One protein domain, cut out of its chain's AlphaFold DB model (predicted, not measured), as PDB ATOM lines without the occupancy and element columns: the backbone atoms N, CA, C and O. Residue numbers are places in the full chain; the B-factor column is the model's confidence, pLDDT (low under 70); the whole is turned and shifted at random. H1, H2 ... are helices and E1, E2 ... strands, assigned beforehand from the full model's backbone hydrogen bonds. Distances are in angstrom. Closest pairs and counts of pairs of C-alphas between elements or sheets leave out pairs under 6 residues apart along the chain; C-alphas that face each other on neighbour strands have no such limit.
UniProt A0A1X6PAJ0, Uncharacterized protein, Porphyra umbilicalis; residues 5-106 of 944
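What this domain is: This is residues 5 to 106 of the 944 residues of an uncharacterized protein of Porphyra umbilicalis (UniProt A0A1X6PAJ0). A two-stranded hairpin, E1 and E2, runs through the middle as a narrow ribbon, with H1 over one side of it and H4 over the other. H2 crosses H1 on H1's side of the ribbon; at one end of the hairpin the short H3 leads from E2 back into H4, and H5 makes a corner at the far end of H4. The printed part has 102 residues, with five named helices and two named strands in the order H1 H2 E1 E2 H3 H4 H5; the sheet order is E1 - E2, antiparallel, and the class is mostly helix. The whole is only just compact, close to loose, with a radius of gyration of the C-alphas of 15.2 A and spans of 43 by 35 by 21 A.

Where its parts are: E1 is residues 54 to 60, 20.5 A from first to last C-alpha, and E2 is residues 66 to 73, 20.2 A. H1 is residues 5 to 20, 22.8 A, with C-alpha 5 at (82.577, -76.109, 61.423). H2, residues 28 to 47, is the longest helix at 29.2 A. H3 is residues 75 to 79. H4 is residues 82 to 95, 19.4 A, with C-alpha 82 at (78.484, -99.645, 60.228). H5 is residues 97 to 106, 14.7 A, and C-alpha 106 is at (49.029, -94.753, 72.775).

How they stand to each other: E1 and E2 form a hairpin of antiparallel neighbours at 158 degrees between their directions. N 55 and O 72, 2.8 A apart, and N 69 and O 57, 2.9 A apart, are within hydrogen-bond range. The closest C-alphas of H1 and E2 are those of Thr 13 and Ile 71, 5.7 A apart. H1 and H2 touch, with Ala 10 and Lys 35 having the closest C-alphas at 5.4 A; they run opposite ways at a steep tilt of 46 degrees. The closest C-alphas of E2 and H4 are those of Trp 68 and Ala 93, 7.3 A apart. H3 and H4 are close but not clearly touching, with the closest C-alphas, those of Ile 77 and Ala 83, 6.0 A apart. H4 and H5 meet only through their link. H1 and H4 are apart, and so are H2 and H4. In H1, H3 and H4 every O i to N i+4 pair is within hydrogen-bond range; in H2 it is 15 of 16 and in H5 4 of 6.

The domain as a whole: The two C-alphas farthest apart are those of Asp 47 and Ser 105, 43.6 A. The printed part has no cut, and no link is long. The mean pLDDT of the printed part is 76.0; residue 25, residues 64 to 65 and residues 93 to 106 are under 70, and the mean of H5 is 45.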
ATOM      1  N   ALA A   5      83.126 -74.825  61.846       78.44
ATOM      2  CA  ALA A   5      82.577 -76.109  61.423       78.44
ATOM      3  C   ALA A   5      81.252 -76.435  62.136       78.44
ATOM      4  O   ALA A   5      80.273 -76.768  61.468       78.44
ATOM      5  N   VAL A   6      81.176 -76.275  63.465       83.69
ATOM      6  CA  VAL A   6      79.924 -76.471  64.217       83.69
ATOM      7  C   VAL A   6      78.874 -75.423  63.844       83.69
ATOM      8  O   VAL A   6      77.708 -75.774  63.668       83.69
ATOM      9  N   ASN A   7      79.260 -74.158  63.652       84.19
ATOM     10  CA  ASN A   7      78.334 -73.123  63.182       84.19
ATOM     11  C   ASN A   7      77.753 -73.462  61.795       84.19
ATOM     12  O   ASN A   7      76.544 -73.341  61.585       84.19
ATOM     13  N   GLN A   8      78.587 -73.927  60.858       84.44
ATOM     14  CA  GLN A   8      78.152 -74.333  59.520       84.44
ATOM     15  C   GLN A   8      77.272 -75.592  59.551       84.44
ATOM     16  O   GLN A   8      76.246 -75.634  58.867       84.44
ATOM     17  N   ALA A   9      77.632 -76.591  60.363       83.25
ATOM     18  CA  ALA A   9      76.845 -77.806  60.554       83.25
ATOM     19  C   ALA A   9      75.470 -77.491  61.163       83.25
ATOM     20  O   ALA A   9      74.455 -77.884  60.593       83.25
ATOM     21  N   ALA A  10      75.408 -76.690  62.232       86.25
ATOM     22  CA  ALA A  10      74.153 -76.306  62.874       86.25
ATOM     23  C   ALA A  10      73.197 -75.574  61.915       86.25
ATOM     24  O   ALA A  10      72.000 -75.866  61.885       86.25
ATOM     25  N   LEU A  11      73.719 -74.673  61.073       85.62
ATOM     26  CA  LEU A  11      72.933 -74.006  60.029       85.62
ATOM     27  C   LEU A  11      72.395 -74.995  58.979       85.62
ATOM     28  O   LEU A  11      71.251 -74.855  58.537       85.62
ATOM     29  N   ALA A  12      73.177 -76.011  58.599       84.62
ATOM     30  CA  ALA A  12      72.725 -77.067  57.694       84.62
ATOM     31  C   ALA A  12      71.634 -77.947  58.336       84.62
ATOM     32  O   ALA A  12      70.590 -78.170  57.719       84.62
ATOM     33  N   THR A  13      71.813 -78.372  59.591       84.19
ATOM     34  CA  THR A  13      70.815 -79.138  60.354       84.19
ATOM     35  C   THR A  13      69.504 -78.363  60.507       84.19
ATOM     36  O   THR A  13      68.434 -78.894  60.209       84.19
ATOM     37  N   CYS A  14      69.559 -77.086  60.900       84.31
ATOM     38  CA  CYS A  14      68.364 -76.253  61.040       84.31
ATOM     39  C   CYS A  14      67.631 -76.043  59.709       84.31
ATOM     40  O   CYS A  14      66.401 -75.982  59.702       84.31
ATOM     41  N   LYS A  15      68.343 -76.008  58.575       85.25
ATOM     42  CA  LYS A  15      67.712 -75.996  57.247       85.25
ATOM     43  C   LYS A  15      66.943 -77.296  56.971       85.25
ATOM     44  O   LYS A  15      65.776 -77.233  56.593       85.25
ATOM     45  N   SER A  16      67.537 -78.457  57.252       81.75
ATOM     46  CA  SER A  16      66.850 -79.757  57.149       81.75
ATOM     47  C   SER A  16      65.622 -79.845  58.072       81.75
ATOM     48  O   SER A  16      64.579 -80.378  57.686       81.75
ATOM     49  N   PHE A  17      65.692 -79.257  59.272       83.88
ATOM     50  CA  PHE A  17      64.541 -79.140  60.174       83.88
ATOM     51  C   PHE A  17      63.449 -78.193  59.646       83.88
ATOM     52  O   PHE A  17      62.264 -78.445  59.866       83.88
ATOM     53  N   VAL A  18      63.795 -77.124  58.923       83.12
ATOM     54  CA  VAL A  18      62.811 -76.257  58.247       83.12
ATOM     55  C   VAL A  18      62.076 -77.017  57.136       83.12
ATOM     56  O   VAL A  18      60.848 -76.915  57.029       83.12
ATOM     57  N   ASP A  19      62.776 -77.853  56.368       79.31
ATOM     58  CA  ASP A  19      62.153 -78.692  55.339       79.31
ATOM     59  C   ASP A  19      61.184 -79.725  55.953       79.31
ATOM     60  O   ASP A  19      60.026 -79.806  55.528       79.31
ATOM     61  N   ALA A  20      61.573 -80.427  57.024       73.88
ATOM     62  CA  ALA A  20      60.713 -81.406  57.704       73.88
ATOM     63  C   ALA A  20      59.584 -80.770  58.549       73.88
ATOM     64  O   ALA A  20      58.396 -81.021  58.329       73.88
ATOM     65  N   VAL A  21      59.940 -79.904  59.503       78.00
ATOM     66  CA  VAL A  21      59.069 -79.429  60.598       78.00
ATOM     67  C   VAL A  21      58.498 -78.035  60.330       78.00
ATOM     68  O   VAL A  21      57.328 -77.775  60.616       78.00
ATOM     69  N   GLY A  22      59.260 -77.163  59.660       76.31
ATOM     70  CA  GLY A  22      58.773 -75.885  59.123       76.31
ATOM     71  C   GLY A  22      59.265 -74.634  59.833       76.31
ATOM     72  O   GLY A  22      59.445 -74.618  61.044       76.31
ATOM     73  N   GLU A  23      59.370 -73.551  59.063       76.06
ATOM     74  CA  GLU A  23      59.790 -72.209  59.500       76.06
ATOM     75  C   GLU A  23      59.056 -71.726  60.763       76.06
ATOM     76  O   GLU A  23      59.670 -71.165  61.658       76.06
ATOM     77  N   ARG A  24      57.752 -72.015  60.904       70.75
ATOM     78  CA  ARG A  24      56.961 -71.631  62.095       70.75
ATOM     79  C   ARG A  24      57.265 -72.440  63.365       70.75
ATOM     80  O   ARG A  24      56.665 -72.167  64.399       70.75
ATOM     81  N   ARG A  25      58.102 -73.478  63.283       69.06
ATOM     82  CA  ARG A  25      58.454 -74.386  64.392       69.06
ATOM     83  C   ARG A  25      59.957 -74.426  64.690       69.06
ATOM     84  O   ARG A  25      60.332 -75.022  65.693       69.06
ATOM     85  N   ILE A  26      60.795 -73.801  63.860       78.25
ATOM     86  CA  ILE A  26      62.254 -73.735  64.029       78.25
ATOM     87  C   ILE A  26      62.640 -72.278  64.277       78.25
ATOM     88  O   ILE A  26      62.475 -71.434  63.400       78.25
ATOM     89  N   GLY A  27      63.121 -71.980  65.485       72.38
ATOM     90  CA  GLY A  27      63.481 -70.624  65.912       72.38
ATOM     91  C   GLY A  27      64.981 -70.445  66.140       72.38
ATOM     92  O   GLY A  27      65.758 -71.396  66.057       72.38
ATOM     93  N   SER A  28      65.386 -69.228  66.510       71.69
ATOM     94  CA  SER A  28      66.763 -68.919  66.934       71.69
ATOM     95  C   SER A  28      67.226 -69.806  68.096       71.69
ATOM     96  O   SER A  28      68.336 -70.327  68.062       71.69
ATOM     97  N   VAL A  29      66.346 -70.065  69.069       76.44
ATOM     98  CA  VAL A  29      66.597 -70.987  70.193       76.44
ATOM     99  C   VAL A  29      66.980 -72.388  69.699       76.44
ATOM    100  O   VAL A  29      67.905 -72.990  70.231       76.44
ATOM    101  N   THR A  30      66.332 -72.885  68.640       79.56
ATOM    102  CA  THR A  30      66.641 -74.194  68.047       79.56
ATOM    103  C   THR A  30      68.040 -74.219  67.426       79.56
ATOM    104  O   THR A  30      68.737 -75.222  67.543       79.56
ATOM    105  N   LEU A  31      68.477 -73.121  66.798       83.00
ATOM    106  CA  LEU A  31      69.827 -73.011  66.236       83.00
ATOM    107  C   LEU A  31      70.900 -73.011  67.331       83.00
ATOM    108  O   LEU A  31      71.885 -73.737  67.209       83.00
ATOM    109  N   GLU A  32      70.703 -72.256  68.415       84.44
ATOM    110  CA  GLU A  32      71.657 -72.251  69.532       84.44
ATOM    111  C   GLU A  32      71.680 -73.595  70.281       84.44
ATOM    112  O   GLU A  32      72.753 -74.057  70.658       84.44
ATOM    113  N   GLN A  33      70.544 -74.291  70.407       85.44
ATOM    114  CA  GLN A  33      70.494 -75.658  70.945       85.44
ATOM    115  C   GLN A  33      71.264 -76.665  70.073       85.44
ATOM    116  O   GLN A  33      72.021 -77.478  70.603       85.44
ATOM    117  N   VAL A  34      71.128 -76.600  68.743       86.06
ATOM    118  CA  VAL A  34      71.880 -77.476  67.826       86.06
ATOM    119  C   VAL A  34      73.379 -77.154  67.853       86.06
ATOM    120  O   VAL A  34      74.187 -78.080  67.903       86.06
ATOM    121  N   LYS A  35      73.769 -75.871  67.894       88.50
ATOM    122  CA  LYS A  35      75.173 -75.472  68.111       88.50
ATOM    123  C   LYS A  35      75.713 -76.002  69.436       88.50
ATOM    124  O   LYS A  35      76.833 -76.498  69.459       88.50
ATOM    125  N   LEU A  36      74.945 -75.907  70.524       88.69
ATOM    126  CA  LEU A  36      75.363 -76.378  71.844       88.69
ATOM    127  C   LEU A  36      75.600 -77.892  71.832       88.69
ATOM    128  O   LEU A  36      76.664 -78.336  72.259       88.69
ATOM    129  N   LEU A  37      74.664 -78.671  71.278       87.81
ATOM    130  CA  LEU A  37      74.798 -80.123  71.116       87.81
ATOM    131  C   LEU A  37      76.041 -80.487  70.290       87.81
ATOM    132  O   LEU A  37      76.871 -81.279  70.730       87.81
ATOM    133  N   LEU A  38      76.204 -79.873  69.117       87.62
ATOM    134  CA  LEU A  38      77.355 -80.107  68.244       87.62
ATOM    135  C   LEU A  38      78.685 -79.650  68.868       87.62
ATOM    136  O   LEU A  38      79.707 -80.275  68.616       87.62
ATOM    137  N   THR A  39      78.684 -78.610  69.707       88.56
ATOM    138  CA  THR A  39      79.879 -78.175  70.452       88.56
ATOM    139  C   THR A  39      80.276 -79.209  71.506       88.56
ATOM    140  O   THR A  39      81.462 -79.472  71.661       88.56
ATOM    141  N   HIS A  40      79.311 -79.841  72.187       86.75
ATOM    142  CA  HIS A  40      79.608 -80.954  73.094       86.75
ATOM    143  C   HIS A  40      80.193 -82.144  72.329       86.75
ATOM    144  O   HIS A  40      81.221 -82.667  72.746       86.75
ATOM    145  N   VAL A  41      79.621 -82.521  71.178       85.38
ATOM    146  CA  VAL A  41      80.200 -83.568  70.310       85.38
ATOM    147  C   VAL A  41      81.632 -83.199  69.894       85.38
ATOM    148  O   VAL A  41      82.535 -84.006  70.051       85.38
ATOM    149  N   GLU A  42      81.884 -81.959  69.458       85.62
ATOM    150  CA  GLU A  42      83.226 -81.488  69.073       85.62
ATOM    151  C   GLU A  42      84.240 -81.462  70.238       85.62
ATOM    152  O   GLU A  42      85.446 -81.397  69.995       85.62
ATOM    153  N   LEU A  43      83.785 -81.460  71.494       85.31
ATOM    154  CA  LEU A  43      84.638 -81.594  72.678       85.31
ATOM    155  C   LEU A  43      84.868 -83.075  73.005       85.31
ATOM    156  O   LEU A  43      86.014 -83.517  72.983       85.31
ATOM    157  N   PHE A  44      83.802 -83.866  73.166       81.75
ATOM    158  CA  PHE A  44      83.901 -85.303  73.447       81.75
ATOM    159  C   PHE A  44      84.725 -86.067  72.396       81.75
ATOM    160  O   PHE A  44      85.516 -86.930  72.769       81.75
ATOM    161  N   SER A  45      84.634 -85.722  71.106       82.75
ATOM    162  CA  SER A  45      85.461 -86.343  70.057       82.75
ATOM    163  C   SER A  45      86.957 -86.006  70.150       82.75
ATOM    164  O   SER A  45      87.773 -86.757  69.622       82.75
ATOM    165  N   LYS A  46      87.346 -84.890  70.787       81.88
ATOM    166  CA  LYS A  46      88.766 -84.531  70.988       81.88
ATOM    167  C   LYS A  46      89.382 -85.276  72.160       81.88
ATOM    168  O   LYS A  46      90.570 -85.592  72.105       81.88
ATOM    169  N   ASP A  47      88.584 -85.560  73.180       80.75
ATOM    170  CA  ASP A  47      89.019 -86.300  74.362       80.75
ATOM    171  C   ASP A  47      88.966 -87.825  74.116       80.75
ATOM    172  O   ASP A  47      89.841 -88.558  74.577       80.75
ATOM    173  N   HIS A  48      88.024 -88.299  73.287       79.12
ATOM    174  CA  HIS A  48      87.807 -89.716  72.956       79.12
ATOM    175  C   HIS A  48      88.032 -90.026  71.467       79.12
ATOM    176  O   HIS A  48      87.102 -90.309  70.713       79.12
ATOM    177  N   ASN A  49      89.302 -90.003  71.052       77.88
ATOM    178  CA  ASN A  49      89.746 -90.262  69.670       77.88
ATOM    179  C   ASN A  49      89.618 -91.743  69.233       77.88
ATOM    180  O   ASN A  49      89.940 -92.087  68.097       77.88
ATOM    181  N   ASP A  50      89.209 -92.631  70.139       80.50
ATOM    182  CA  ASP A  50      88.892 -94.042  69.900       80.50
ATOM    183  C   ASP A  50      87.396 -94.283  69.613       80.50
ATOM    184  O   ASP A  50      87.021 -95.359  69.136       80.50
ATOM    185  N   LEU A  51      86.547 -93.278  69.857       79.56
ATOM    186  CA  LEU A  51      85.110 -93.309  69.605       79.56
ATOM    187  C   LEU A  51      84.763 -92.478  68.366       79.56
ATOM    188  O   LEU A  51      85.134 -91.314  68.254       79.56
ATOM    189  N   ASN A  52      83.992 -93.074  67.455       83.25
ATOM    190  CA  ASN A  52      83.436 -92.389  66.286       83.25
ATOM    191  C   ASN A  52      81.960 -92.059  66.562       83.25
ATOM    192  O   ASN A  52      81.265 -92.856  67.200       83.25
ATOM    193  N   TRP A  53      81.456 -90.924  66.067       82.38
ATOM    194  CA  TRP A  53      80.184 -90.356  66.549       82.38
ATOM    195  C   TRP A  53      79.103 -90.240  65.465       82.38
ATOM    196  O   TRP A  53      79.322 -89.687  64.391       82.38
ATOM    197  N   HIS A  54      77.893 -90.725  65.762       85.00
ATOM    198  CA  HIS A  54      76.735 -90.651  64.861       85.00
ATOM    199  C   HIS A  54      75.505 -90.128  65.602       85.00
ATOM    200  O   HIS A  54      74.912 -90.830  66.422       85.00
ATOM    201  N   VAL A  55      75.112 -88.890  65.310       84.94
ATOM    202  CA  VAL A  55      74.042 -88.168  66.008       84.94
ATOM    203  C   VAL A  55      72.887 -87.913  65.053       84.94
ATOM    204  O   VAL A  55      73.060 -87.322  63.988       84.94
ATOM    205  N   HIS A  56      71.690 -88.319  65.460       85.00
ATOM    206  CA  HIS A  56      70.446 -88.135  64.721       85.00
ATOM    207  C   HIS A  56      69.387 -87.487  65.619       85.00
ATOM    208  O   HIS A  56      69.450 -87.592  66.842       85.00
ATOM    209  N   VAL A  57      68.385 -86.860  65.008       81.19
ATOM    210  CA  VAL A  57      67.143 -86.455  65.678       81.19
ATOM    211  C   VAL A  57      65.956 -87.038  64.931       81.19
ATOM    212  O   VAL A  57      65.895 -87.014  63.699       81.19
ATOM    213  N   SER A  58      64.996 -87.543  65.698       80.62
ATOM    214  CA  SER A  58      63.685 -87.957  65.220       80.62
ATOM    215  C   SER A  58      62.586 -87.084  65.829       80.62
ATOM    216  O   SER A  58      62.773 -86.427  66.854       80.62
ATOM    217  N   GLY A  59      61.437 -87.022  65.163       79.25
ATOM    218  CA  GLY A  59      60.313 -86.188  65.583       79.25
ATOM    219  C   GLY A  59      59.138 -86.293  64.620       79.25
ATOM    220  O   GLY A  59      59.145 -87.138  63.730       79.25
ATOM    221  N   TYR A  60      58.135 -85.428  64.775       77.19
ATOM    222  CA  TYR A  60      56.936 -85.426  63.928       77.19
ATOM    223  C   TYR A  60      56.955 -84.269  62.923       77.19
ATOM    224  O   TYR A  60      57.204 -83.118  63.286       77.19
ATOM    225  N   ASP A  61      56.700 -84.581  61.652       77.81
ATOM    226  CA  ASP A  61      56.667 -83.614  60.556       77.81
ATOM    227  C   ASP A  61      55.373 -82.772  60.563       77.81
ATOM    228  O   ASP A  61      54.458 -82.961  61.370       77.81
ATOM    229  N   LYS A  62      55.255 -81.853  59.596       72.69
ATOM    230  CA  LYS A  62      54.052 -81.025  59.360       72.69
ATOM    231  C   LYS A  62      52.747 -81.824  59.168       72.69
ATOM    232  O   LYS A  62      51.676 -81.221  59.166       72.69
ATOM    233  N   ARG A  63      52.826 -83.137  58.934       70.50
ATOM    234  CA  ARG A  63      51.731 -84.057  58.587       70.50
ATOM    235  C   ARG A  63      51.499 -85.126  59.666       70.50
ATOM    236  O   ARG A  63      50.653 -85.991  59.462       70.50
ATOM    237  N   GLY A  64      52.222 -85.064  60.788       69.88
ATOM    238  CA  GLY A  64      52.145 -86.037  61.882       69.88
ATOM    239  C   GLY A  64      52.923 -87.336  61.642       69.88
ATOM    240  O   GLY A  64      52.771 -88.270  62.423       69.88
ATOM    241  N   LYS A  65      53.751 -87.411  60.594       69.69
ATOM    242  CA  LYS A  65      54.599 -88.574  60.301       69.69
ATOM    243  C   LYS A  65      55.919 -88.478  61.053       69.69
ATOM    244  O   LYS A  65      56.456 -87.381  61.207       69.69
ATOM    245  N   VAL A  66      56.472 -89.614  61.472       74.19
ATOM    246  CA  VAL A  66      57.809 -89.637  62.079       74.19
ATOM    247  C   VAL A  66      58.864 -89.344  61.005       74.19
ATOM    248  O   VAL A  66      58.920 -90.040  59.993       74.19
ATOM    249  N   PHE A  67      59.708 -88.338  61.226       75.88
ATOM    250  CA  PHE A  67      60.937 -88.112  60.464       75.88
ATOM    251  C   PHE A  67      62.155 -88.538  61.289       75.88
ATOM    252  O   PHE A  67      62.115 -88.521  62.519       75.88
ATOM    253  N   TRP A  68      63.240 -88.885  60.599       79.88
ATOM    254  CA  TRP A  68      64.564 -89.142  61.166       79.88
ATOM    255  C   TRP A  68      65.577 -88.381  60.309       79.88
ATOM    256  O   TRP A  68      65.526 -88.470  59.084       79.88
ATOM    257  N   LEU A  69      66.455 -87.597  60.934       78.69
ATOM    258  CA  LEU A  69      67.462 -86.785  60.247       78.69
ATOM    259  C   LEU A  69      68.819 -86.904  60.956       78.69
ATOM    260  O   LEU A  69      68.865 -86.716  62.176       78.69
ATOM    261  N   PRO A  70      69.926 -87.160  60.234       79.19
ATOM    262  CA  PRO A  70      71.259 -86.989  60.797       79.19
ATOM    263  C   PRO A  70      71.532 -85.517  61.127       79.19
ATOM    264  O   PRO A  70      71.174 -84.609  60.372       79.19
ATOM    265  N   ILE A  71      72.188 -85.297  62.262       79.50
ATOM    266  CA  ILE A  71      72.760 -84.014  62.688       79.50
ATOM    267  C   ILE A  71      74.267 -84.012  62.428       79.50
ATOM    268  O   ILE A  71      74.799 -83.034  61.908       79.50
ATOM    269  N   TYR A  72      74.938 -85.110  62.782       80.69
ATOM    270  CA  TYR A  72      76.374 -85.304  62.618       80.69
ATOM    271  C   TYR A  72      76.654 -86.769  62.288       80.69
ATOM    272  O   TYR A  72      76.165 -87.658  62.986       80.69
ATOM    273  N   GLU A  73      77.450 -87.011  61.253       81.12
ATOM    274  CA  GLU A  73      77.909 -88.343  60.860       81.12
ATOM    275  C   GLU A  73      79.437 -88.291  60.743       81.12
ATOM    276  O   GLU A  73      79.979 -87.509  59.959       81.12
ATOM    277  N   ASP A  74      80.138 -89.084  61.550       80.44
ATOM    278  CA  ASP A  74      81.588 -89.218  61.460       80.44
ATOM    279  C   ASP A  74      81.986 -89.929  60.156       80.44
ATOM    280  O   ASP A  74      81.481 -91.011  59.843       80.44
ATOM    281  N   ALA A  75      82.934 -89.355  59.410       78.06
ATOM    282  CA  ALA A  75      83.446 -89.941  58.175       78.06
ATOM    283  C   ALA A  75      83.977 -91.372  58.384       78.06
ATOM    284  O   ALA A  75      83.777 -92.231  57.523       78.06
ATOM    285  N   ALA A  76      84.575 -91.663  59.546       79.69
ATOM    286  CA  ALA A  76      85.030 -93.006  59.889       79.69
ATOM    287  C   ALA A  76      83.867 -94.008  60.014       79.69
ATOM    288  O   ALA A  76      84.015 -95.170  59.638       79.69
ATOM    289  N   ILE A  77      82.685 -93.570  60.467       80.94
ATOM    290  CA  ILE A  77      81.468 -94.395  60.462       80.94
ATOM    291  C   ILE A  77      80.959 -94.576  59.034       80.94
ATOM    292  O   ILE A  77      80.687 -95.715  58.645       80.94
ATOM    293  N   CYS A  78      80.875 -93.495  58.252       76.88
ATOM    294  CA  CYS A  78      80.390 -93.502  56.868       76.88
ATOM    295  C   CYS A  78      81.211 -94.409  55.932       76.88
ATOM    296  O   CYS A  78      80.648 -95.003  55.013       76.88
ATOM    297  N   GLU A  79      82.521 -94.537  56.161       79.44
ATOM    298  CA  GLU A  79      83.410 -95.426  55.396       79.44
ATOM    299  C   GLU A  79      83.477 -96.864  55.959       79.44
ATOM    300  O   GLU A  79      83.953 -97.779  55.283       79.44
ATOM    301  N   SER A  80      82.973 -97.099  57.176       82.00
ATOM    302  CA  SER A  80      82.970 -98.419  57.822       82.00
ATOM    303  C   SER A  80      81.774 -99.303  57.417       82.00
ATOM    304  O   SER A  80      80.745 -98.810  56.946       82.00
ATOM    305  N   PRO A  81      81.811-100.621  57.715       78.12
ATOM    306  CA  PRO A  81      80.636-101.491  57.601       78.12
ATOM    307  C   PRO A  81      79.413-101.029  58.418       78.12
ATOM    308  O   PRO A  81      78.288-101.406  58.081       78.12
ATOM    309  N   ALA A  82      79.594-100.195  59.452       78.31
ATOM    310  CA  ALA A  82      78.484 -99.645  60.228       78.31
ATOM    311  C   ALA A  82      77.583 -98.725  59.387       78.31
ATOM    312  O   ALA A  82      76.383 -98.673  59.647       78.31
ATOM    313  N   ALA A  83      78.092 -98.098  58.319       80.75
ATOM    314  CA  ALA A  83      77.273 -97.341  57.371       80.75
ATOM    315  C   ALA A  83      76.181 -98.201  56.707       80.75
ATOM    316  O   ALA A  83      75.074 -97.719  56.464       80.75
ATOM    317  N   HIS A  84      76.435 -99.496  56.464       76.94
ATOM    318  CA  HIS A  84      75.399-100.398  55.954       76.94
ATOM    319  C   HIS A  84      74.333-100.701  57.018       76.94
ATOM    320  O   HIS A  84      73.145-100.722  56.692       76.94
ATOM    321  N   ALA A  85      74.740-100.887  58.277       80.06
ATOM    322  CA  ALA A  85      73.829-101.121  59.398       80.06
ATOM    323  C   ALA A  85      72.972 -99.881  59.707       80.06
ATOM    324  O   ALA A  85      71.751 -99.985  59.783       80.06
ATOM    325  N   LEU A  86      73.569 -98.687  59.767       80.81
ATOM    326  CA  LEU A  86      72.845 -97.415  59.871       80.81
ATOM    327  C   LEU A  86      71.923 -97.205  58.664       80.81
ATOM    328  O   LEU A  86      70.758 -96.864  58.828       80.81
ATOM    329  N   GLY A  87      72.386 -97.531  57.455       77.25
ATOM    330  CA  GLY A  87      71.550 -97.558  56.258       77.25
ATOM    331  C   GLY A  87      70.406 -98.580  56.318       77.25
ATOM    332  O   GLY A  87      69.407 -98.404  55.625       77.25
ATOM    333  N   GLN A  88      70.497 -99.651  57.115       77.25
ATOM    334  CA  GLN A  88      69.369-100.544  57.417       77.25
ATOM    335  C   GLN A  88      68.439 -99.938  58.478       77.25
ATOM    336  O   GLN A  88      67.229 -99.986  58.283       77.25
ATOM    337  N   VAL A  89      68.972 -99.313  59.535       77.12
ATOM    338  CA  VAL A  89      68.190 -98.629  60.584       77.12
ATOM    339  C   VAL A  89      67.382 -97.460  60.015       77.12
ATOM    340  O   VAL A  89      66.184 -97.377  60.273       77.12
ATOM    341  N   TYR A  90      67.977 -96.610  59.171       75.38
ATOM    342  CA  TYR A  90      67.254 -95.534  58.491       75.38
ATOM    343  C   TYR A  90      66.165 -96.080  57.559       75.38
ATOM    344  O   TYR A  90      65.021 -95.658  57.665       75.38
ATOM    345  N   ARG A  91      66.458 -97.092  56.725       72.81
ATOM    346  CA  ARG A  91      65.427 -97.737  55.882       72.81
ATOM    347  C   ARG A  91      64.318 -98.403  56.706       72.81
ATOM    348  O   ARG A  91      63.169 -98.394  56.275       72.81
ATOM    349  N   TYR A  92      64.637 -98.957  57.876       70.25
ATOM    350  CA  TYR A  92      63.649 -99.493  58.813       70.25
ATOM    351  C   TYR A  92      62.758 -98.371  59.363       70.25
ATOM    352  O   TYR A  92      61.539 -98.455  59.233       70.25
ATOM    353  N   ALA A  93      63.349 -97.286  59.870       66.75
ATOM    354  CA  ALA A  93      62.635 -96.122  60.389       66.75
ATOM    355  C   ALA A  93      61.765 -95.421  59.323       66.75
ATOM    356  O   ALA A  93      60.613 -95.093  59.594       66.75
ATOM    357  N   GLU A  94      62.262 -95.272  58.092       65.56
ATOM    358  CA  GLU A  94      61.515 -94.743  56.940       65.56
ATOM    359  C   GLU A  94      60.389 -95.683  56.477       65.56
ATOM    360  O   GLU A  94      59.324 -95.226  56.058       65.56
ATOM    361  N   SER A  95      60.579 -97.004  56.587       62.19
ATOM    362  CA  SER A  95      59.494 -97.983  56.409       62.19
ATOM    363  C   SER A  95      58.508 -98.008  57.589       62.19
ATOM    364  O   SER A  95      57.427 -98.589  57.484       62.19
ATOM    365  N   GLY A  96      58.862 -97.337  58.691       54.19
ATOM    366  CA  GLY A  96      58.262 -97.379  60.023       54.19
ATOM    367  C   GLY A  96      56.882 -96.739  60.178       54.19
ATOM    368  O   GLY A  96      56.535 -96.303  61.272       54.19
ATOM    369  N   SER A  97      56.047 -96.740  59.134       50.03
ATOM    370  CA  SER A  97      54.614 -96.413  59.249       50.03
ATOM    371  C   SER A  97      53.880 -97.362  60.220       50.03
ATOM    372  O   SER A  97      52.835 -97.019  60.763       50.03
ATOM    373  N   CYS A  98      54.468 -98.519  60.550       43.09
ATOM    374  CA  CYS A  98      54.018 -99.383  61.643       43.09
ATOM    375  C   CYS A  98      54.086 -98.725  63.038       43.09
ATOM    376  O   CYS A  98      53.246 -99.043  63.879       43.09
ATOM    377  N   MET A  99      54.992 -97.768  63.289       44.47
ATOM    378  CA  MET A  99      54.957 -96.982  64.532       44.47
ATOM    379  C   MET A  99      53.773 -96.011  64.571       44.47
ATOM    380  O   MET A  99      53.302 -95.693  65.658       44.47
ATOM    381  N   GLU A 100      53.239 -95.581  63.422       50.88
ATOM    382  CA  GLU A 100      52.072 -94.686  63.381       50.88
ATOM    383  C   GLU A 100      50.828 -95.369  63.969       50.88
ATOM    384  O   GLU A 100      50.014 -94.692  64.583       50.88
ATOM    385  N   ALA A 101      50.709 -96.700  63.878       43.78
ATOM    386  CA  ALA A 101      49.619 -97.449  64.509       43.78
ATOM    387  C   ALA A 101      49.757 -97.504  66.043       43.78
ATOM    388  O   ALA A 101      48.821 -97.151  66.763       43.78
ATOM    389  N   THR A 102      50.930 -97.902  66.551       40.94
ATOM    390  CA  THR A 102      51.172 -98.040  67.998       40.94
ATOM    391  C   THR A 102      51.184 -96.683  68.702       40.94
ATOM    392  O   THR A 102      50.597 -96.540  69.770       40.94
ATOM    393  N   VAL A 103      51.795 -95.661  68.093       45.41
ATOM    394  CA  VAL A 103      51.810 -94.297  68.642       45.41
ATOM    395  C   VAL A 103      50.433 -93.644  68.545       45.41
ATOM    396  O   VAL A 103      50.039 -92.982  69.500       45.41
ATOM    397  N   ALA A 104      49.665 -93.852  67.465       42.03
ATOM    398  CA  ALA A 104      48.286 -93.365  67.424       42.03
ATOM    399  C   ALA A 104      47.452 -93.980  68.553       42.03
ATOM    400  O   ALA A 104      46.861 -93.215  69.305       42.03
ATOM    401  N   SER A 105      47.477 -95.308  68.746       38.88
ATOM    402  CA  SER A 105      46.775 -95.961  69.868       38.88
ATOM    403  C   SER A 105      47.210 -95.392  71.223       38.88
ATOM    404  O   SER A 105      46.362 -94.922  71.977       38.88
ATOM    405  N   ILE A 106      48.516 -95.304  71.505       46.53
ATOM    406  CA  ILE A 106      49.029 -94.753  72.775       46.53
ATOM    407  C   ILE A 106      48.607 -93.284  72.993       46.53
ATOM    408  O   ILE A 106      48.383 -92.876  74.133       46.53
TER     409      ILE A 106